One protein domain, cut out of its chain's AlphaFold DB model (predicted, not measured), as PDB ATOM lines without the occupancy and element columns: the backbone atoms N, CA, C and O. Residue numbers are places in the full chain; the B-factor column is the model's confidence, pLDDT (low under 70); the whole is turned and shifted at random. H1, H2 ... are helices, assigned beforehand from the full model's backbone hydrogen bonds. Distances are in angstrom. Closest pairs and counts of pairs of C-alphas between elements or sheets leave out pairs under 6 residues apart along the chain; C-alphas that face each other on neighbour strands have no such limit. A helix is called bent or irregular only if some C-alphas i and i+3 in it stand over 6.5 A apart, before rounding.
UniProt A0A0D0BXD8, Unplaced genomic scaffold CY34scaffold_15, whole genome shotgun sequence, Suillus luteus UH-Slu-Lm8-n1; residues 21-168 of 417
ATOM      1  N   GLU A  21      39.780  33.963  -8.457       56.19
ATOM      2  CA  GLU A  21      40.494  34.907  -7.583       56.19
ATOM      3  C   GLU A  21      39.868  36.313  -7.533       56.19
ATOM      4  O   GLU A  21      39.678  36.881  -6.454       56.19
ATOM      5  N   THR A  22      39.458  36.865  -8.681       59.53
ATOM      6  CA  THR A  22      38.750  38.163  -8.745       59.53
ATOM      7  C   THR A  22      37.367  38.091  -8.091       59.53
ATOM      8  O   THR A  22      36.832  39.072  -7.569       59.53
ATOM      9  N   ASP A  23      36.796  36.892  -8.085       74.44
ATOM     10  CA  ASP A  23      35.500  36.585  -7.506       74.44
ATOM     11  C   ASP A  23      35.541  36.597  -5.971       74.44
ATOM     12  O   ASP A  23      34.610  37.087  -5.328       74.44
ATOM     13  N   ILE A  24      36.618  36.089  -5.366       82.31
ATOM     14  CA  ILE A  24      36.773  36.036  -3.904       82.31
ATOM     15  C   ILE A  24      36.912  37.444  -3.324       82.31
ATOM     16  O   ILE A  24      36.225  37.761  -2.353       82.31
ATOM     17  N   GLY A  25      37.709  38.319  -3.948       83.62
ATOM     18  CA  GLY A  25      37.859  39.712  -3.508       83.62
ATOM     19  C   GLY A  25      36.525  40.468  -3.474       83.62
ATOM     20  O   GLY A  25      36.163  41.059  -2.456       83.62
ATOM     21  N   THR A  26      35.720  40.369  -4.537       87.06
ATOM     22  CA  THR A  26      34.404  41.037  -4.584       87.06
ATOM     23  C   THR A  26      33.371  40.406  -3.641       87.06
ATOM     24  O   THR A  26      32.517  41.110  -3.092       87.06
ATOM     25  N   LYS A  27      33.430  39.083  -3.413       87.88
ATOM     26  CA  LYS A  27      32.617  38.392  -2.392       87.88
ATOM     27  C   LYS A  27      32.984  38.873  -0.988       87.88
ATOM     28  O   LYS A  27      32.083  39.119  -0.183       87.88
ATOM     29  N   LEU A  28      34.274  39.058  -0.721       88.88
ATOM     30  CA  LEU A  28      34.796  39.529   0.555       88.88
ATOM     31  C   LEU A  28      34.374  40.969   0.842       88.88
ATOM     32  O   LEU A  28      33.880  41.242   1.929       88.88
ATOM     33  N   GLU A  29      34.468  41.864  -0.143       89.81
ATOM     34  CA  GLU A  29      33.987  43.246  -0.023       89.81
ATOM     35  C   GLU A  29      32.489  43.307   0.299       89.81
ATOM     36  O   GLU A  29      32.068  43.987   1.238       89.81
ATOM     37  N   LYS A  30      31.665  42.548  -0.439       90.81
ATOM     38  CA  LYS A  30      30.213  42.489  -0.203       90.81
ATOM     39  C   LYS A  30      29.883  41.940   1.182       90.81
ATOM     40  O   LYS A  30      29.005  42.486   1.856       90.81
ATOM     41  N   LYS A  31      30.571  40.873   1.604       91.12
ATOM     42  CA  LYS A  31      30.372  40.284   2.930       91.12
ATOM     43  C   LYS A  31      30.816  41.251   4.022       91.12
ATOM     44  O   LYS A  31      30.036  41.514   4.925       91.12
ATOM     45  N   LEU A  32      31.987  41.867   3.893       91.94
ATOM     46  CA  LEU A  32      32.515  42.811   4.876       91.94
ATOM     47  C   LEU A  32      31.618  44.047   5.029       91.94
ATOM     48  O   LEU A  32      31.388  44.498   6.147       91.94
ATOM     49  N   HIS A  33      31.032  44.556   3.942       91.62
ATOM     50  CA  HIS A  33      30.043  45.635   4.015       91.62
ATOM     51  C   HIS A  33      28.783  45.224   4.803       91.62
ATOM     52  O   HIS A  33      28.229  46.018   5.573       91.62
ATOM     53  N   HIS A  34      28.315  43.984   4.630       93.00
ATOM     54  CA  HIS A  34      27.193  43.456   5.405       93.00
ATOM     55  C   HIS A  34      27.567  43.248   6.876       93.00
ATOM     56  O   HIS A  34      26.872  43.756   7.753       93.00
ATOM     57  N   ASP A  35      28.696  42.596   7.127       92.94
ATOM     58  CA  ASP A  35      29.244  42.311   8.450       92.94
ATOM     59  C   ASP A  35      29.455  43.614   9.248       92.94
ATOM     60  O   ASP A  35      29.009  43.736  10.389       92.94
ATOM     61  N   ALA A  36      30.008  44.659   8.621       92.50
ATOM     62  CA  ALA A  36      30.133  45.987   9.226       92.50
ATOM     63  C   ALA A  36      28.761  46.579   9.601       92.50
ATOM     64  O   ALA A  36      28.584  47.155  10.678       92.50
ATOM     65  N   LYS A  37      27.739  46.404   8.754       92.75
ATOM     66  CA  LYS A  37      26.367  46.844   9.058       92.75
ATOM     67  C   LYS A  37      25.761  46.066  10.228       92.75
ATOM     68  O   LYS A  37      24.993  46.650  10.997       92.75
ATOM     69  N   GLU A  38      26.064  44.781  10.365       94.56
ATOM     70  CA  GLU A  38      25.613  43.963  11.494       94.56
ATOM     71  C   GLU A  38      26.288  44.381  12.803       94.56
ATOM     72  O   GLU A  38      25.585  44.660  13.777       94.56
ATOM     73  N   ILE A  39      27.608  44.577  12.812       94.56
ATOM     74  CA  ILE A  39      28.339  44.992  14.022       94.56
ATOM     75  C   ILE A  39      27.932  46.400  14.446       94.56
ATOM     76  O   ILE A  39      27.730  46.645  15.631       94.56
ATOM     77  N   ARG A  40      27.689  47.326  13.512       93.56
ATOM     78  CA  ARG A  40      27.150  48.655  13.858       93.56
ATOM     79  C   ARG A  40      25.778  48.565  14.534       93.56
ATOM     80  O   ARG A  40      25.478  49.357  15.427       93.56
ATOM     81  N   LYS A  41      24.930  47.594  14.167       95.00
ATOM     82  CA  LYS A  41      23.672  47.332  14.897       95.00
ATOM     83  C   LYS A  41      23.946  46.740  16.280       95.00
ATOM     84  O   LYS A  41      23.272  47.130  17.233       95.00
ATOM     85  N   ALA A  42      24.911  45.832  16.400       96.19
ATOM     86  CA  ALA A  42      25.334  45.253  17.673       96.19
ATOM     87  C   ALA A  42      25.870  46.325  18.634       96.19
ATOM     88  O   ALA A  42      25.445  46.391  19.785       96.19
ATOM     89  N   ALA A  43      26.703  47.241  18.140       95.25
ATOM     90  CA  ALA A  43      27.239  48.364  18.900       95.25
ATOM     91  C   ALA A  43      26.142  49.331  19.362       95.25
ATOM     92  O   ALA A  43      26.164  49.787  20.504       95.25
ATOM     93  N   LYS A  44      25.120  49.593  18.531       95.38
ATOM     94  CA  LYS A  44      23.934  50.358  18.960       95.38
ATOM     95  C   LYS A  44      23.200  49.666  20.109       95.38
ATOM     96  O   LYS A  44      22.852  50.325  21.086       95.38
ATOM     97  N   LYS A  45      23.006  48.344  20.033       96.06
ATOM     98  CA  LYS A  45      22.410  47.563  21.133       96.06
ATOM     99  C   LYS A  45      23.280  47.625  22.394       96.06
ATOM    100  O   LYS A  45      22.761  47.890  23.476       96.06
ATOM    101  N   ALA A  46      24.596  47.468  22.261       96.25
ATOM    102  CA  ALA A  46      25.536  47.596  23.372       96.25
ATOM    103  C   ALA A  46      25.464  48.987  24.029       96.25
ATOM    104  O   ALA A  46      25.352  49.075  25.250       96.25
ATOM    105  N   LYS A  47      25.399  50.064  23.230       95.44
ATOM    106  CA  LYS A  47      25.189  51.438  23.718       95.44
ATOM    107  C   LYS A  47      23.895  51.565  24.522       95.44
ATOM    108  O   LYS A  47      23.905  52.177  25.587       95.44
ATOM    109  N   THR A  48      22.792  50.964  24.068       95.94
ATOM    110  CA  THR A  48      21.525  50.999  24.824       95.94
ATOM    111  C   THR A  48      21.594  50.236  26.146       95.94
ATOM    112  O   THR A  48      21.047  50.707  27.141       95.94
ATOM    113  N   PHE A  49      22.295  49.101  26.195       96.00
ATOM    114  CA  PHE A  49      22.454  48.339  27.434       96.00
ATOM    115  C   PHE A  49      23.357  49.052  28.440       96.00
ATOM    116  O   PHE A  49      23.012  49.128  29.619       96.00
ATOM    117  N   GLU A  50      24.466  49.641  27.990       95.75
ATOM    118  CA  GLU A  50      25.318  50.450  28.865       95.75
ATOM    119  C   GLU A  50      24.585  51.703  29.361       95.75
ATOM    120  O   GLU A  50      24.689  52.039  30.537       95.75
ATOM    121  N   MET A  51      23.744  52.330  28.529       95.88
ATOM    122  CA  MET A  51      22.894  53.453  28.947       95.88
ATOM    123  C   MET A  51      21.978  53.058  30.107       95.88
ATOM    124  O   MET A  51      21.943  53.724  31.139       95.88
ATOM    125  N   GLN A  52      21.272  51.933  29.971       96.12
ATOM    126  CA  GLN A  52      20.396  51.414  31.023       96.12
ATOM    127  C   GLN A  52      21.175  51.072  32.299       96.12
ATOM    128  O   GLN A  52      20.722  51.377  33.403       96.12
ATOM    129  N   LYS A  53      22.362  50.474  32.158       95.56
ATOM    130  CA  LYS A  53      23.227  50.102  33.281       95.56
ATOM    131  C   LYS A  53      23.738  51.327  34.038       95.56
ATOM    132  O   LYS A  53      23.707  51.321  35.265       95.56
ATOM    133  N   ILE A  54      24.167  52.372  33.333       95.69
ATOM    134  CA  ILE A  54      24.611  53.638  33.932       95.69
ATOM    135  C   ILE A  54      23.445  54.329  34.646       95.69
ATOM    136  O   ILE A  54      23.598  54.719  35.799       95.69
ATOM    137  N   LEU A  55      22.260  54.397  34.030       96.06
ATOM    138  CA  LEU A  55      21.074  54.975  34.673       96.06
ATOM    139  C   LEU A  55      20.669  54.219  35.944       96.06
ATOM    140  O   LEU A  55      20.287  54.845  36.931       96.06
ATOM    141  N   LYS A  56      20.768  52.883  35.944       96.62
ATOM    142  CA  LYS A  56      20.518  52.075  37.145       96.62
ATOM    143  C   LYS A  56      21.559  52.361  38.230       96.62
ATOM    144  O   LYS A  56      21.177  52.678  39.350       96.62
ATOM    145  N   LYS A  57      22.850  52.356  37.880       95.44
ATOM    146  CA  LYS A  57      23.944  52.686  38.808       95.44
ATOM    147  C   LYS A  57      23.805  54.084  39.410       95.44
ATOM    148  O   LYS A  57      24.039  54.244  40.597       95.44
ATOM    149  N   MET A  58      23.384  55.067  38.616       94.75
ATOM    150  CA  MET A  58      23.143  56.437  39.075       94.75
ATOM    151  C   MET A  58      22.012  56.492  40.109       94.75
ATOM    152  O   MET A  58      22.147  57.147  41.137       94.75
ATOM    153  N   LYS A  59      20.904  55.773  39.872       95.19
ATOM    154  CA  LYS A  59      19.799  55.671  40.838       95.19
ATOM    155  C   LYS A  59      20.230  54.971  42.126       95.19
ATOM    156  O   LYS A  59      19.863  55.426  43.203       95.19
ATOM    157  N   ASP A  60      21.005  53.896  42.015       95.25
ATOM    158  CA  ASP A  60      21.502  53.146  43.170       95.25
ATOM    159  C   ASP A  60      22.513  53.970  43.989       95.25
ATOM    160  O   ASP A  60      22.458  53.943  45.213       95.25
ATOM    161  N   ALA A  61      23.382  54.754  43.340       94.75
ATOM    162  CA  ALA A  61      24.322  55.663  44.005       94.75
ATOM    163  C   ALA A  61      23.604  56.806  44.745       94.75
ATOM    164  O   ALA A  61      23.912  57.079  45.902       94.75
ATOM    165  N   ARG A  62      22.565  57.398  44.138       94.69
ATOM    166  CA  ARG A  62      21.724  58.415  44.800       94.69
ATOM    167  C   ARG A  62      20.991  57.873  46.027       94.69
ATOM    168  O   ARG A  62      20.797  58.603  46.985       94.69
ATOM    169  N   ARG A  63      20.602  56.592  46.018       95.19
ATOM    170  CA  ARG A  63      20.003  55.932  47.194       95.19
ATOM    171  C   ARG A  63      21.001  55.725  48.333       95.19
ATOM    172  O   ARG A  63      20.572  55.616  49.473       95.19
ATOM    173  N   LYS A  64      22.297  55.633  48.027       94.62
ATOM    174  CA  LYS A  64      23.370  55.450  49.014       94.62
ATOM    175  C   LYS A  64      23.913  56.764  49.581       94.62
ATOM    176  O   LYS A  64      24.542  56.726  50.625       94.62
ATOM    177  N   GLY A  65      23.648  57.899  48.927       92.06
ATOM    178  CA  GLY A  65      24.141  59.216  49.352       92.06
ATOM    179  C   GLY A  65      25.588  59.516  48.939       92.06
ATOM    180  O   GLY A  65      26.198  60.434  49.471       92.06
ATOM    181  N   ASP A  66      26.150  58.757  47.992       92.75
ATOM    182  CA  ASP A  66      27.544  58.904  47.555       92.75
ATOM    183  C   ASP A  66      27.687  59.978  46.449       92.75
ATOM    184  O   ASP A  66      27.859  59.644  45.270       92.75
ATOM    185  N   ASP A  67      27.634  61.267  46.800       92.31
ATOM    186  CA  ASP A  67      27.590  62.389  45.838       92.31
ATOM    187  C   ASP A  67      28.745  62.414  44.823       92.31
ATOM    188  O   ASP A  67      28.536  62.693  43.639       92.31
ATOM    189  N   ASN A  68      29.966  62.071  45.245       93.12
ATOM    190  CA  ASN A  68      31.123  62.006  44.342       93.12
ATOM    191  C   ASN A  68      30.931  60.929  43.265       93.12
ATOM    192  O   ASN A  68      31.157  61.172  42.081       93.12
ATOM    193  N   THR A  69      30.416  59.759  43.651       92.62
ATOM    194  CA  THR A  69      30.155  58.674  42.697       92.62
ATOM    195  C   THR A  69      29.012  59.019  41.748       92.62
ATOM    196  O   THR A  69      29.038  58.626  40.581       92.62
ATOM    197  N   VAL A  70      28.017  59.787  42.210       94.50
ATOM    198  CA  VAL A  70      26.922  60.273  41.366       94.50
ATOM    199  C   VAL A  70      27.471  61.206  40.286       94.50
ATOM    200  O   VAL A  70      27.166  60.983  39.113       94.50
ATOM    201  N   LYS A  71      28.341  62.162  40.643       95.00
ATOM    202  CA  LYS A  71      29.008  63.064  39.683       95.00
ATOM    203  C   LYS A  71      29.825  62.291  38.639       95.00
ATOM    204  O   LYS A  71      29.694  62.548  37.440       95.00
ATOM    205  N   ASP A  72      30.585  61.281  39.062       93.81
ATOM    206  CA  ASP A  72      31.372  60.439  38.147       93.81
ATOM    207  C   ASP A  72      30.491  59.629  37.182       93.81
ATOM    208  O   ASP A  72      30.795  59.490  35.991       93.81
ATOM    209  N   ILE A  73      29.380  59.076  37.677       95.38
ATOM    210  CA  ILE A  73      28.426  58.313  36.863       95.38
ATOM    211  C   ILE A  73      27.675  59.244  35.899       95.38
ATOM    212  O   ILE A  73      27.414  58.858  34.755       95.38
ATOM    213  N   GLU A  74      27.362  60.472  36.311       95.25
ATOM    214  CA  GLU A  74      26.766  61.500  35.455       95.25
ATOM    215  C   GLU A  74      27.720  61.927  34.334       95.25
ATOM    216  O   GLU A  74      27.305  61.987  33.171       95.25
ATOM    217  N   ALA A  75      29.010  62.102  34.636       94.88
ATOM    218  CA  ALA A  75      30.040  62.345  33.628       94.88
ATOM    219  C   ALA A  75      30.135  61.181  32.621       94.88
ATOM    220  O   ALA A  75      30.171  61.403  31.407       94.88
ATOM    221  N   GLN A  76      30.085  59.926  33.092       95.06
ATOM    222  CA  GLN A  76      30.042  58.740  32.219       95.06
ATOM    223  C   GLN A  76      28.773  58.706  31.352       95.06
ATOM    224  O   GLN A  76      28.833  58.361  30.172       95.06
ATOM    225  N   HIS A  77      27.618  59.074  31.908       95.62
ATOM    226  CA  HIS A  77      26.354  59.142  31.177       95.62
ATOM    227  C   HIS A  77      26.390  60.196  30.061       95.62
ATOM    228  O   HIS A  77      25.960  59.917  28.938       95.62
ATOM    229  N   MET A  78      26.933  61.384  30.343       94.12
ATOM    230  CA  MET A  78      27.122  62.439  29.342       94.12
ATOM    231  C   MET A  78      28.084  61.995  28.239       94.12
ATOM    232  O   MET A  78      27.752  62.111  27.057       94.12
ATOM    233  N   ALA A  79      29.217  61.390  28.605       93.56
ATOM    234  CA  ALA A  79      30.168  60.848  27.639       93.56
ATOM    235  C   ALA A  79      29.530  59.770  26.742       93.56
ATOM    236  O   ALA A  79      29.697  59.796  25.521       93.56
ATOM    237  N   LEU A  80      28.731  58.856  27.311       94.31
ATOM    238  CA  LEU A  80      28.035  57.815  26.548       94.31
ATOM    239  C   LEU A  80      27.027  58.393  25.547       94.31
ATOM    240  O   LEU A  80      26.860  57.841  24.457       94.31
ATOM    241  N   LYS A  81      26.335  59.485  25.894       93.25
ATOM    242  CA  LYS A  81      25.396  60.142  24.972       93.25
ATOM    243  C   LYS A  81      26.115  60.646  23.725       93.25
ATOM    244  O   LYS A  81      25.662  60.318  22.625       93.25
ATOM    245  N   GLN A  82      27.234  61.344  23.914       90.50
ATOM    246  CA  GLN A  82      28.014  61.957  22.834       90.50
ATOM    247  C   GLN A  82      28.793  60.946  21.988       90.50
ATOM    248  O   GLN A  82      29.057  61.188  20.816       90.50
ATOM    249  N   LEU A  83      29.142  59.789  22.551       89.88
ATOM    250  CA  LEU A  83      29.943  58.792  21.849       89.88
ATOM    251  C   LEU A  83      29.174  58.133  20.693       89.88
ATOM    252  O   LEU A  83      28.113  57.536  20.905       89.88
ATOM    253  N   ASP A  84      29.722  58.164  19.479       90.38
ATOM    254  CA  ASP A  84      29.147  57.420  18.358       90.38
ATOM    255  C   ASP A  84      29.477  55.918  18.451       90.38
ATOM    256  O   ASP A  84      30.602  55.508  18.718       90.38
ATOM    257  N   SER A  85      28.464  55.086  18.211       90.12
ATOM    258  CA  SER A  85      28.551  53.620  18.188       90.12
ATOM    259  C   SER A  85      29.144  53.052  16.893       90.12
ATOM    260  O   SER A  85      29.636  51.925  16.900       90.12
ATOM    261  N   GLY A  86      29.084  53.807  15.790       90.56
ATOM    262  CA  GLY A  86      29.648  53.419  14.495       90.56
ATOM    263  C   GLY A  86      31.150  53.123  14.556       90.56
ATOM    264  O   GLY A  86      31.543  51.992  14.271       90.56
ATOM    265  N   PRO A  87      31.984  54.075  15.001       90.38
ATOM    266  CA  PRO A  87      33.422  53.872  15.022       90.38
ATOM    267  C   PRO A  87      33.854  52.815  16.059       90.38
ATOM    268  O   PRO A  87      34.864  52.141  15.875       90.38
ATOM    269  N   ILE A  88      33.062  52.581  17.121       91.25
ATOM    270  CA  ILE A  88      33.321  51.503  18.103       91.25
ATOM    271  C   ILE A  88      33.234  50.141  17.420       91.25
ATOM    272  O   ILE A  88      34.096  49.287  17.626       91.25
ATOM    273  N   ALA A  89      32.187  49.943  16.615       92.50
ATOM    274  CA  ALA A  89      31.984  48.719  15.853       92.50
ATOM    275  C   ALA A  89      33.155  48.460  14.901       92.50
ATOM    276  O   ALA A  89      33.717  47.363  14.893       92.50
ATOM    277  N   ASP A  90      33.539  49.487  14.143       91.06
ATOM    278  CA  ASP A  90      34.571  49.379  13.116       91.06
ATOM    279  C   ASP A  90      35.959  49.135  13.750       91.06
ATOM    280  O   ASP A  90      36.703  48.262  13.292       91.06
ATOM    281  N   SER A  91      36.276  49.791  14.875       91.44
ATOM    282  CA  SER A  91      37.487  49.515  15.667       91.44
ATOM    283  C   SER A  91      37.502  48.107  16.272       91.44
ATOM    284  O   SER A  91      38.533  47.429  16.234       91.44
ATOM    285  N   ALA A  92      36.381  47.623  16.816       92.56
ATOM    286  CA  ALA A  92      36.300  46.278  17.389       92.56
ATOM    287  C   ALA A  92      36.514  45.188  16.329       92.56
ATOM    288  O   ALA A  92      37.257  44.234  16.563       92.56
ATOM    289  N   LEU A  93      35.922  45.360  15.144       92.50
ATOM    290  CA  LEU A  93      36.134  44.455  14.020       92.50
ATOM    291  C   LEU A  93      37.585  44.508  13.528       92.50
ATOM    292  O   LEU A  93      38.237  43.474  13.415       92.50
ATOM    293  N   SER A  94      38.113  45.712  13.286       91.38
ATOM    294  CA  SER A  94      39.468  45.919  12.762       91.38
ATOM    295  C   SER A  94      40.539  45.334  13.682       91.38
ATOM    296  O   SER A  94      41.428  44.614  13.229       91.38
ATOM    297  N   THR A  95      40.428  45.565  14.992       91.44
ATOM    298  CA  THR A  95      41.378  45.014  15.972       91.44
ATOM    299  C   THR A  95      41.338  43.493  16.032       91.44
ATOM    300  O   THR A  95      42.377  42.871  16.228       91.44
ATOM    301  N   LYS A  96      40.168  42.874  15.860       91.62
ATOM    302  CA  LYS A  96      40.050  41.416  15.892       91.62
ATOM    303  C   LYS A  96      40.490  40.753  14.588       91.62
ATOM    304  O   LYS A  96      41.141  39.720  14.668       91.62
ATOM    305  N   ILE A  97      40.240  41.369  13.432       91.69
ATOM    306  CA  ILE A  97      40.782  40.891  12.149       91.69
ATOM    307  C   ILE A  97      42.315  40.944  12.165       91.69
ATOM    308  O   ILE A  97      42.961  39.971  11.801       91.69
ATOM    309  N   LYS A  98      42.910  42.038  12.662       90.00
ATOM    310  CA  LYS A  98      44.375  42.174  12.776       90.00
ATOM    311  C   LYS A  98      45.011  41.196  13.770       90.00
ATOM    312  O   LYS A  98      46.180  40.862  13.629       90.00
ATOM    313  N   LYS A  99      44.267  40.761  14.792       91.00
ATOM    314  CA  LYS A  99      44.730  39.746  15.757       91.00
ATOM    315  C   LYS A  99      44.713  38.334  15.180       91.00
ATOM    316  O   LYS A  99      45.365  37.452  15.730       91.00
ATOM    317  N   ASP A 100      43.946  38.105  14.123       89.56
ATOM    318  CA  ASP A 100      43.853  36.804  13.490       89.56
ATOM    319  C   ASP A 100      45.021  36.600  12.523       89.56
ATOM    320  O   ASP A 100      45.210  37.372  11.583       89.56
ATOM    321  N   LYS A 101      45.807  35.543  12.752       87.25
ATOM    322  CA  LYS A 101      46.998  35.234  11.955       87.25
ATOM    323  C   LYS A 101      46.661  35.013  10.481       87.25
ATOM    324  O   LYS A 101      47.442  35.423   9.632       87.25
ATOM    325  N   PHE A 102      45.522  34.390  10.186       83.81
ATOM    326  CA  PHE A 102      45.142  34.057   8.813       83.81
ATOM    327  C   PHE A 102      44.546  35.269   8.102       83.81
ATOM    328  O   PHE A 102      45.053  35.696   7.073       83.81
ATOM    329  N   LEU A 103      43.543  35.901   8.714       86.62
ATOM    330  CA  LEU A 103      42.864  37.049   8.107       86.62
ATOM    331  C   LEU A 103      43.798  38.258   7.938       86.62
ATOM    332  O   LEU A 103      43.662  39.019   6.982       86.62
ATOM    333  N   SER A 104      44.764  38.455   8.842       86.94
ATOM    334  CA  SER A 104      45.688  39.585   8.734       86.94
ATOM    335  C   SER A 104      46.652  39.472   7.548       86.94
ATOM    336  O   SER A 104      47.164  40.506   7.118       86.94
ATOM    337  N   GLN A 105      46.917  38.264   7.041       86.94
ATOM    338  CA  GLN A 105      47.866  38.028   5.948       86.94
ATOM    339  C   GLN A 105      47.258  38.284   4.562       86.94
ATOM    340  O   GLN A 105      48.003  38.524   3.615       86.94
ATOM    341  N   ASP A 106      45.927  38.298   4.438       87.06
ATOM    342  CA  ASP A 106      45.260  38.423   3.143       87.06
ATOM    343  C   ASP A 106      45.230  39.868   2.611       87.06
ATOM    344  O   ASP A 106      44.524  40.725   3.161       87.06
ATOM    345  N   PRO A 107      45.892  40.167   1.474       86.75
ATOM    346  CA  PRO A 107      45.936  41.522   0.918       86.75
ATOM    347  C   PRO A 107      44.558  41.996   0.430       86.75
ATOM    348  O   PRO A 107      44.198  43.167   0.579       86.75
ATOM    349  N   ASN A 108      43.739  41.073  -0.085       84.50
ATOM    350  CA  ASN A 108      42.377  41.363  -0.532       84.50
ATOM    351  C   ASN A 108      41.492  41.822   0.633       84.50
ATOM    352  O   ASN A 108      40.726  42.777   0.476       84.50
ATOM    353  N   LEU A 109      41.638  41.203   1.812       86.06
ATOM    354  CA  LEU A 109      40.894  41.594   3.008       86.06
ATOM    355  C   LEU A 109      41.325  42.973   3.499       86.06
ATOM    356  O   LEU A 109      40.464  43.806   3.773       86.06
ATOM    357  N   GLN A 110      42.630  43.249   3.541       87.00
ATOM    358  CA  GLN A 110      43.137  44.569   3.926       87.00
ATOM    359  C   GLN A 110      42.629  45.669   2.979       87.00
ATOM    360  O   GLN A 110      42.231  46.741   3.438       87.00
ATOM    361  N   SER A 111      42.546  45.389   1.672       85.94
ATOM    362  CA  SER A 111      41.959  46.317   0.694       85.94
ATOM    363  C   SER A 111      40.451  46.536   0.903       85.94
ATOM    364  O   SER A 111      39.950  47.654   0.778       85.94
ATOM    365  N   ALA A 112      39.708  45.490   1.278       85.38
ATOM    366  CA  ALA A 112      38.280  45.586   1.570       85.38
ATOM    367  C   ALA A 112      38.019  46.343   2.886       85.38
ATOM    368  O   ALA A 112      37.072  47.133   2.983       85.38
ATOM    369  N   MET A 113      38.880  46.138   3.888       85.81
ATOM    370  CA  MET A 113      38.861  46.853   5.164       85.81
ATOM    371  C   MET A 113      39.153  48.339   4.979       85.81
ATOM    372  O   MET A 113      38.437  49.167   5.541       85.81
ATOM    373  N   SER A 114      40.160  48.699   4.177       83.81
ATOM    374  CA  SER A 114      40.477  50.106   3.927       83.81
ATOM    375  C   SER A 114      39.334  50.824   3.208       83.81
ATOM    376  O   SER A 114      39.016  51.953   3.568       83.81
ATOM    377  N   LYS A 115      38.620  50.157   2.293       83.50
ATOM    378  CA  LYS A 115      37.430  50.725   1.633       83.50
ATOM    379  C   LYS A 115      36.221  50.887   2.562       83.50
ATOM    380  O   LYS A 115      35.443  51.819   2.383       83.50
ATOM    381  N   SER A 116      36.042  49.990   3.534       78.81
ATOM    382  CA  SER A 116      34.778  49.890   4.292       78.81
ATOM    383  C   SER A 116      34.840  50.387   5.744       78.81
ATOM    384  O   SER A 116      33.796  50.732   6.299       78.81
ATOM    385  N   LEU A 117      36.027  50.390   6.368       78.06
ATOM    386  CA  LEU A 117      36.225  50.627   7.811       78.06
ATOM    387  C   LEU A 117      37.150  51.813   8.135       78.06
ATOM    388  O   LEU A 117      37.113  52.316   9.255       78.06
ATOM    389  N   SER A 118      38.009  52.252   7.206       63.34
ATOM    390  CA  SER A 118      39.110  53.185   7.525       63.34
ATOM    391  C   SER A 118      38.677  54.611   7.876       63.34
ATOM    392  O   SER A 118      39.446  55.334   8.502       63.34
ATOM    393  N   SER A 119      37.455  55.019   7.536       62.56
ATOM    394  CA  SER A 119      36.991  56.390   7.774       62.56
ATOM    395  C   SER A 119      36.563  56.672   9.215       62.56
ATOM    396  O   SER A 119      36.353  57.831   9.553       62.56
ATOM    397  N   ASN A 120      36.431  55.650  10.070       63.34
ATOM    398  CA  ASN A 120      35.786  55.786  11.379       63.34
ATOM    399  C   ASN A 120      36.463  54.928  12.462       63.34
ATOM    400  O   ASN A 120      35.791  54.196  13.179       63.34
ATOM    401  N   LEU A 121      37.791  54.960  12.599       74.19
ATOM    402  CA  LEU A 121      38.439  54.302  13.742       74.19
ATOM    403  C   LEU A 121      38.453  55.238  14.955       74.19
ATOM    404  O   LEU A 121      38.833  56.401  14.856       74.19
ATOM    405  N   ILE A 122      38.042  54.723  16.113       79.56
ATOM    406  CA  ILE A 122      38.093  55.470  17.375       79.56
ATOM    407  C   ILE A 122      39.533  55.719  17.795       79.56
ATOM    408  O   ILE A 122      40.304  54.771  17.955       79.56
ATOM    409  N   ALA A 123      39.848  56.986  18.064       74.88
ATOM    410  CA  ALA A 123      41.036  57.368  18.811       74.88
ATOM    411  C   ALA A 123      40.899  56.907  20.269       74.88
ATOM    412  O   ALA A 123      39.891  57.188  20.923       74.88
ATOM    413  N   SER A 124      41.908  56.193  20.769       68.50
ATOM    414  CA  SER A 124      41.954  55.765  22.167       68.50
ATOM    415  C   SER A 124      41.922  56.993  23.072       68.50
ATOM    416  O   SER A 124      42.856  57.791  23.065       68.50
ATOM    417  N   VAL A 125      40.847  57.153  23.843       78.50
ATOM    418  CA  VAL A 125      40.744  58.231  24.831       78.50
ATOM    419  C   VAL A 125      41.640  57.920  26.030       78.50
ATOM    420  O   VAL A 125      41.911  56.754  26.326       78.50
ATOM    421  N   VAL A 126      42.093  58.975  26.714       77.75
ATOM    422  CA  VAL A 126      42.915  58.905  27.929       77.75
ATOM    423  C   VAL A 126      42.333  57.876  28.915       77.75
ATOM    424  O   VAL A 126      41.154  57.986  29.288       77.75
ATOM    425  N   PRO A 127      43.123  56.869  29.337       74.06
ATOM    426  CA  PRO A 127      42.679  55.871  30.301       74.06
ATOM    427  C   PRO A 127      42.337  56.553  31.632       74.06
ATOM    428  O   PRO A 127      43.072  57.408  32.107       74.06
ATOM    429  N   GLY A 128      41.186  56.206  32.210       77.88
ATOM    430  CA  GLY A 128      40.679  56.818  33.446       77.88
ATOM    431  C   GLY A 128      39.709  57.985  33.238       77.88
ATOM    432  O   GLY A 128      38.900  58.254  34.121       77.88
ATOM    433  N   SER A 129      39.673  58.609  32.054       89.38
ATOM    434  CA  SER A 129      38.613  59.573  31.728       89.38
ATOM    435  C   SER A 129      37.249  58.877  31.634       89.38
ATOM    436  O   SER A 129      37.153  57.741  31.156       89.38
ATOM    437  N   ALA A 130      36.168  59.570  32.010       89.75
ATOM    438  CA  ALA A 130      34.797  59.060  31.912       89.75
ATOM    439  C   ALA A 130      34.473  58.502  30.511       89.75
ATOM    440  O   ALA A 130      33.843  57.448  30.383       89.75
ATOM    441  N   ALA A 131      34.973  59.153  29.456       89.12
ATOM    442  CA  ALA A 131      34.824  58.690  28.080       89.12
ATOM    443  C   ALA A 131      35.635  57.413  27.782       89.12
ATOM    444  O   ALA A 131      35.103  56.496  27.157       89.12
ATOM    445  N   GLY A 132      36.873  57.298  28.275       91.00
ATOM    446  CA  GLY A 132      37.704  56.095  28.109       91.00
ATOM    447  C   GLY A 132      37.135  54.874  28.844       91.00
ATOM    448  O   GLY A 132      37.111  53.758  28.314       91.00
ATOM    449  N   VAL A 133      36.573  55.084  30.037       92.69
ATOM    450  CA  VAL A 133      35.869  54.039  30.798       92.69
ATOM    451  C   VAL A 133      34.634  53.538  30.043       92.69
ATOM    452  O   VAL A 133      34.371  52.337  29.991       92.69
ATOM    453  N   VAL A 134      33.864  54.431  29.419       93.62
ATOM    454  CA  VAL A 134      32.696  54.034  28.621       93.62
ATOM    455  C   VAL A 134      33.109  53.314  27.334       93.62
ATOM    456  O   VAL A 134      32.532  52.278  27.000       93.62
ATOM    457  N   GLN A 135      34.122  53.818  26.629       92.50
ATOM    458  CA  GLN A 135      34.635  53.193  25.406       92.50
ATOM    459  C   GLN A 135      35.139  51.768  25.662       92.50
ATOM    460  O   GLN A 135      34.749  50.842  24.950       92.50
ATOM    461  N   SER A 136      35.943  51.567  26.709       92.38
ATOM    462  CA  SER A 136      36.444  50.240  27.092       92.38
ATOM    463  C   SER A 136      35.316  49.263  27.444       92.38
ATOM    464  O   SER A 136      35.339  48.115  26.995       92.38
ATOM    465  N   ARG A 137      34.276  49.709  28.165       93.00
ATOM    466  CA  ARG A 137      33.081  48.890  28.456       93.00
ATOM    467  C   ARG A 137      32.309  48.505  27.194       93.00
ATOM    468  O   ARG A 137      31.859  47.369  27.075       93.00
ATOM    469  N   LEU A 138      32.176  49.415  26.230       93.88
ATOM    470  CA  LEU A 138      31.491  49.119  24.968       93.88
ATOM    471  C   LEU A 138      32.280  48.129  24.104       93.88
ATOM    472  O   LEU A 138      31.689  47.175  23.593       93.88
ATOM    473  N   LEU A 139      33.601  48.302  24.002       93.00
ATOM    474  CA  LEU A 139      34.490  47.392  23.270       93.00
ATOM    475  C   LEU A 139      34.559  45.988  23.897       93.00
ATOM    476  O   LEU A 139      34.758  45.010  23.180       93.00
ATOM    477  N   SER A 140      34.360  45.878  25.212       92.69
ATOM    478  CA  SER A 140      34.317  44.604  25.950       92.69
ATOM    479  C   SER A 140      32.904  44.029  26.125       92.69
ATOM    480  O   SER A 140      32.720  43.021  26.808       92.69
ATOM    481  N   SER A 141      31.882  44.630  25.509       95.31
ATOM    482  CA  SER A 141      30.502  44.165  25.667       95.31
ATOM    483  C   SER A 141      30.276  42.777  25.045       95.31
ATOM    484  O   SER A 141      30.673  42.506  23.911       95.31
ATOM    485  N   LYS A 142      29.565  41.895  25.768       95.44
ATOM    486  CA  LYS A 142      29.271  40.518  25.315       95.44
ATOM    487  C   LYS A 142      28.517  40.487  23.982       95.44
ATOM    488  O   LYS A 142      28.811  39.663  23.128       95.44
ATOM    489  N   VAL A 143      27.570  41.409  23.793       94.94
ATOM    490  CA  VAL A 143      26.756  41.507  22.567       94.94
ATOM    491  C   VAL A 143      27.631  41.790  21.348       94.94
ATOM    492  O   VAL A 143      27.477  41.138  20.323       94.94
ATOM    493  N   LEU A 144      28.572  42.730  21.472       95.62
ATOM    494  CA  LEU A 144      29.513  43.051  20.404       95.62
ATOM    495  C   LEU A 144      30.489  41.891  20.162       95.62
ATOM    496  O   LEU A 144      30.746  41.535  19.018       95.62
ATOM    497  N   ALA A 145      31.007  41.283  21.233       95.00
ATOM    498  CA  ALA A 145      31.994  40.210  21.145       95.00
ATOM    499  C   ALA A 145      31.468  38.964  20.413       95.00
ATOM    500  O   ALA A 145      32.197  38.387  19.603       95.00
ATOM    501  N   VAL A 146      30.214  38.568  20.661       95.94
ATOM    502  CA  VAL A 146      29.577  37.423  19.985       95.94
ATOM    503  C   VAL A 146      29.439  37.682  18.484       95.94
ATOM    504  O   VAL A 146      29.873  36.858  17.680       95.94
ATOM    505  N   ASP A 147      28.911  38.847  18.095       95.31
ATOM    506  CA  ASP A 147      28.714  39.183  16.679       95.31
ATOM    507  C   ASP A 147      30.055  39.328  15.933       95.31
ATOM    508  O   ASP A 147      30.197  38.838  14.814       95.31
ATOM    509  N   VAL A 148      31.075  39.924  16.566       95.31
ATOM    510  CA  VAL A 148      32.424  40.029  15.982       95.31
ATOM    511  C   VAL A 148      33.060  38.648  15.785       95.31
ATOM    512  O   VAL A 148      33.646  38.398  14.733       95.31
ATOM    513  N   SER A 149      32.919  37.736  16.752       94.50
ATOM    514  CA  SER A 149      33.477  36.376  16.652       94.50
ATOM    515  C   SER A 149      32.806  35.579  15.531       94.50
ATOM    516  O   SER A 149      33.492  35.030  14.670       94.50
ATOM    517  N   ARG A 150      31.470  35.639  15.446       95.44
ATOM    518  CA  ARG A 150      30.690  35.037  14.355       95.44
ATOM    519  C   ARG A 150      31.135  35.534  12.977       95.44
ATOM    520  O   ARG A 150      31.193  34.769  12.013       95.44
ATOM    521  N   ILE A 151      31.424  36.826  12.860       94.19
ATOM    522  CA  ILE A 151      31.862  37.432  11.601       94.19
ATOM    523  C   ILE A 151      33.251  36.944  11.202       94.19
ATOM    524  O   ILE A 151      33.443  36.585  10.040       94.19
ATOM    525  N   ILE A 152      34.184  36.867  12.154       93.12
ATOM    526  CA  ILE A 152      35.541  36.341  11.940       93.12
ATOM    527  C   ILE A 152      35.487  34.892  11.470       93.12
ATOM    528  O   ILE A 152      36.090  34.570  10.451       93.12
ATOM    529  N   GLU A 153      34.698  34.042  12.126       92.06
ATOM    530  CA  GLU A 153      34.470  32.663  11.681       92.06
ATOM    531  C   GLU A 153      33.885  32.620  10.265       92.06
ATOM    532  O   GLU A 153      34.337  31.856   9.413       92.06
ATOM    533  N   GLY A 154      32.918  33.489   9.963       91.31
ATOM    534  CA  GLY A 154      32.358  33.601   8.621       91.31
ATOM    535  C   GLY A 154      33.363  34.085   7.568       91.31
ATOM    536  O   GLY A 154      33.195  33.764   6.394       91.31
ATOM    537  N   LEU A 155      34.367  34.884   7.942       90.62
ATOM    538  CA  LEU A 155      35.456  35.301   7.051       90.62
ATOM    539  C   LEU A 155      36.471  34.167   6.864       90.62
ATOM    540  O   LEU A 155      36.835  33.883   5.726       90.62
ATOM    541  N   ARG A 156      36.833  33.449   7.936       90.06
ATOM    542  CA  ARG A 156      37.690  32.254   7.860       90.06
ATOM    543  C   ARG A 156      37.101  31.194   6.936       90.06
ATOM    544  O   ARG A 156      37.788  30.735   6.034       90.06
ATOM    545  N   ARG A 157      35.799  30.908   7.046       88.12
ATOM    546  CA  ARG A 157      35.088  29.959   6.163       88.12
ATOM    547  C   ARG A 157      35.085  30.363   4.682       88.12
ATOM    548  O   ARG A 157      34.884  29.502   3.828       88.12
ATOM    549  N   LEU A 158      35.230  31.654   4.364       86.19
ATOM    550  CA  LEU A 158      35.339  32.112   2.973       86.19
ATOM    551  C   LEU A 158      36.750  31.943   2.410       86.19
ATOM    552  O   LEU A 158      36.879  31.647   1.225       86.19
ATOM    553  N   LEU A 159      37.769  32.164   3.238       85.12
ATOM    554  CA  LEU A 159      39.178  32.086   2.849       85.12
ATOM    555  C   LEU A 159      39.700  30.644   2.868       85.12
ATOM    556  O   LEU A 159      40.430  30.245   1.969       85.12
ATOM    557  N   ASN A 160      39.236  29.836   3.824       82.88
ATOM    558  CA  ASN A 160      39.581  28.428   3.983       82.88
ATOM    559  C   ASN A 160      38.368  27.537   3.666       82.88
ATOM    560  O   ASN A 160      37.613  27.160   4.569       82.88
ATOM    561  N   PRO A 161      38.173  27.119   2.402       70.44
ATOM    562  CA  PRO A 161      37.110  26.177   2.054       70.44
ATOM    563  C   PRO A 161      37.282  24.801   2.728       70.44
ATOM    564  O   PRO A 161      36.301  24.076   2.858       70.44
ATOM    565  N   ALA A 162      38.483  24.457   3.212       64.44
ATOM    566  CA  ALA A 162      38.737  23.239   3.986       64.44
ATOM    567  C   ALA A 162      38.069  23.255   5.380       64.44
ATOM    568  O   ALA A 162      37.497  22.250   5.793       64.44
ATOM    569  N   GLU A 163      38.038  24.399   6.078       61.72
ATOM    570  CA  GLU A 163      37.315  24.536   7.360       61.72
ATOM    571  C   GLU A 163      35.794  24.443   7.178       61.72
ATOM    572  O   GLU A 163      35.058  24.058   8.089       61.72
ATOM    573  N   ARG A 164      35.305  24.755   5.973       60.38
ATOM    574  CA  ARG A 164      33.888  24.643   5.622       60.38
ATOM    575  C   ARG A 164      33.396  23.194   5.650       60.38
ATOM    576  O   ARG A 164      32.227  22.983   5.955       60.38
ATOM    577  N   ALA A 165      34.265  22.223   5.359       56.84
ATOM    578  CA  ALA A 165      33.934  20.798   5.387       56.84
ATOM    579  C   ALA A 165      33.865  20.244   6.822       56.84
ATOM    580  O   ALA A 165      32.923  19.531   7.149       56.84
ATOM    581  N   TYR A 166      34.793  20.642   7.700       56.72
ATOM    582  CA  TYR A 166      34.805  20.204   9.104       56.72
ATOM    583  C   TYR A 166      33.617  20.746   9.914       56.72
ATOM    584  O   TYR A 166      33.031  20.022  10.714       56.72
ATOM    585  N   HIS A 167      33.207  21.998   9.688       54.50
ATOM    586  CA  HIS A 167      32.070  22.580  10.413       54.50
ATOM    587  C   HIS A 167      30.693  22.229   9.826       54.50
ATOM    588  O   HIS A 167      29.700  22.323  10.542       54.50
ATOM    589  N   ALA A 168      30.603  21.800   8.561       57.03
ATOM    590  CA  ALA A 168      29.340  21.339   7.973       57.03
ATOM    591  C   ALA A 168      28.855  20.002   8.572       57.03
ATOM    592  O   ALA A 168      27.647  19.782   8.671       57.03
TER     593      ALA A 168
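AT A GLANCE: This is residues 21 to 168 of the 417 residues of an uncharacterized protein of Suillus luteus UH-Slu-Lm8-n1 (UniProt A0A0D0BXD8). One very long helix, H1, makes the whole length of the model, and shorter helices pack along it: H2 folds back along its last part, H6 runs beside its first half the opposite way, and H3, H4 and H5 cross it at steeper angles. Short H7 turns off at the end of H6 and touches no other named helix. The printed part has 148 residues with seven named helices, H1 to H7 in chain order, and no named strand; the class is all helix. It is loose, with a radius of gyration of the C-alphas of 18.4 A, and spans 63 by 32 by 22 A, only just elongated.

HOW THE PARTS SIT: Start at the hub, H1, residues 21 to 64, which touches five other helices. Look at its residues 47 to 62 for H2, residues 67 to 82: the two form a helical hairpin at a shallow tilt of 27 degrees, closest at the C-alphas of Met 58 and Val 70, 5.9 A. With residues 28 to 46, H1 touches H6, residues 142 to 159, opposite ways at a shallow tilt of 10 degrees; the closest C-alphas are those of Ala 42 and Leu 144, 5.5 A. With residues 36 to 47 it touches H3, residues 85 to 99, at a steep tilt of 59 degrees, closest at C-alphas 40 and 89, 5.2 A. With residues 25 to 36 it touches H4, residues 107 to 120, at a steep tilt of 38 degrees, closest at C-alphas 29 and 112, 5.1 A. H3 and H4 are a helical hairpin, with the C-alphas of Pro 87 and Asn 120 closest at 4.7 A. H5, residues 130 to 139, touches H2, closest at C-alphas 76 and 130, 4.8 A, and H1, closest at C-alphas 46 and 138, 6.4 A. H7, residues 161 to 168, touches H6 only at the corner, and only just, with 3 pairs of C-alphas within 8 A; C-alphas 157 and 164 are closest at 5.5 A. Every O i to N i+4 pair is within hydrogen-bond range in H1, H2, H3 and H5, against 7 of 10 in H4, 12 of 14 in H6 and 2 of 4 in H7.

IN THESE COORDINATES: Find C-alpha 21 at (40.494, 34.907, -7.583); from there H1 runs 62.6 A to C-alpha 64 at (23.370, 55.450, 49.014). H2 spans 23.0 A, H3 21.5 A, H4 20.4 A, H5 14.5 A and H6 26.0 A. H4 is irregular: C-alphas 116 and 119 are 7.7 A apart. H7 spans 10.9 A and ends at C-alpha 168, (29.340, 21.339, 7.973).

THE WHOLE: The C-alphas farthest apart are those of Glu 21 and Gly 65, 64.0 A. The printed part has no cut and no long link. Look in the B-factor column for pLDDT under 70 at residues 21 to 22, 118 to 120, 124 and 162 to 168; the mean of the printed part is 88.0.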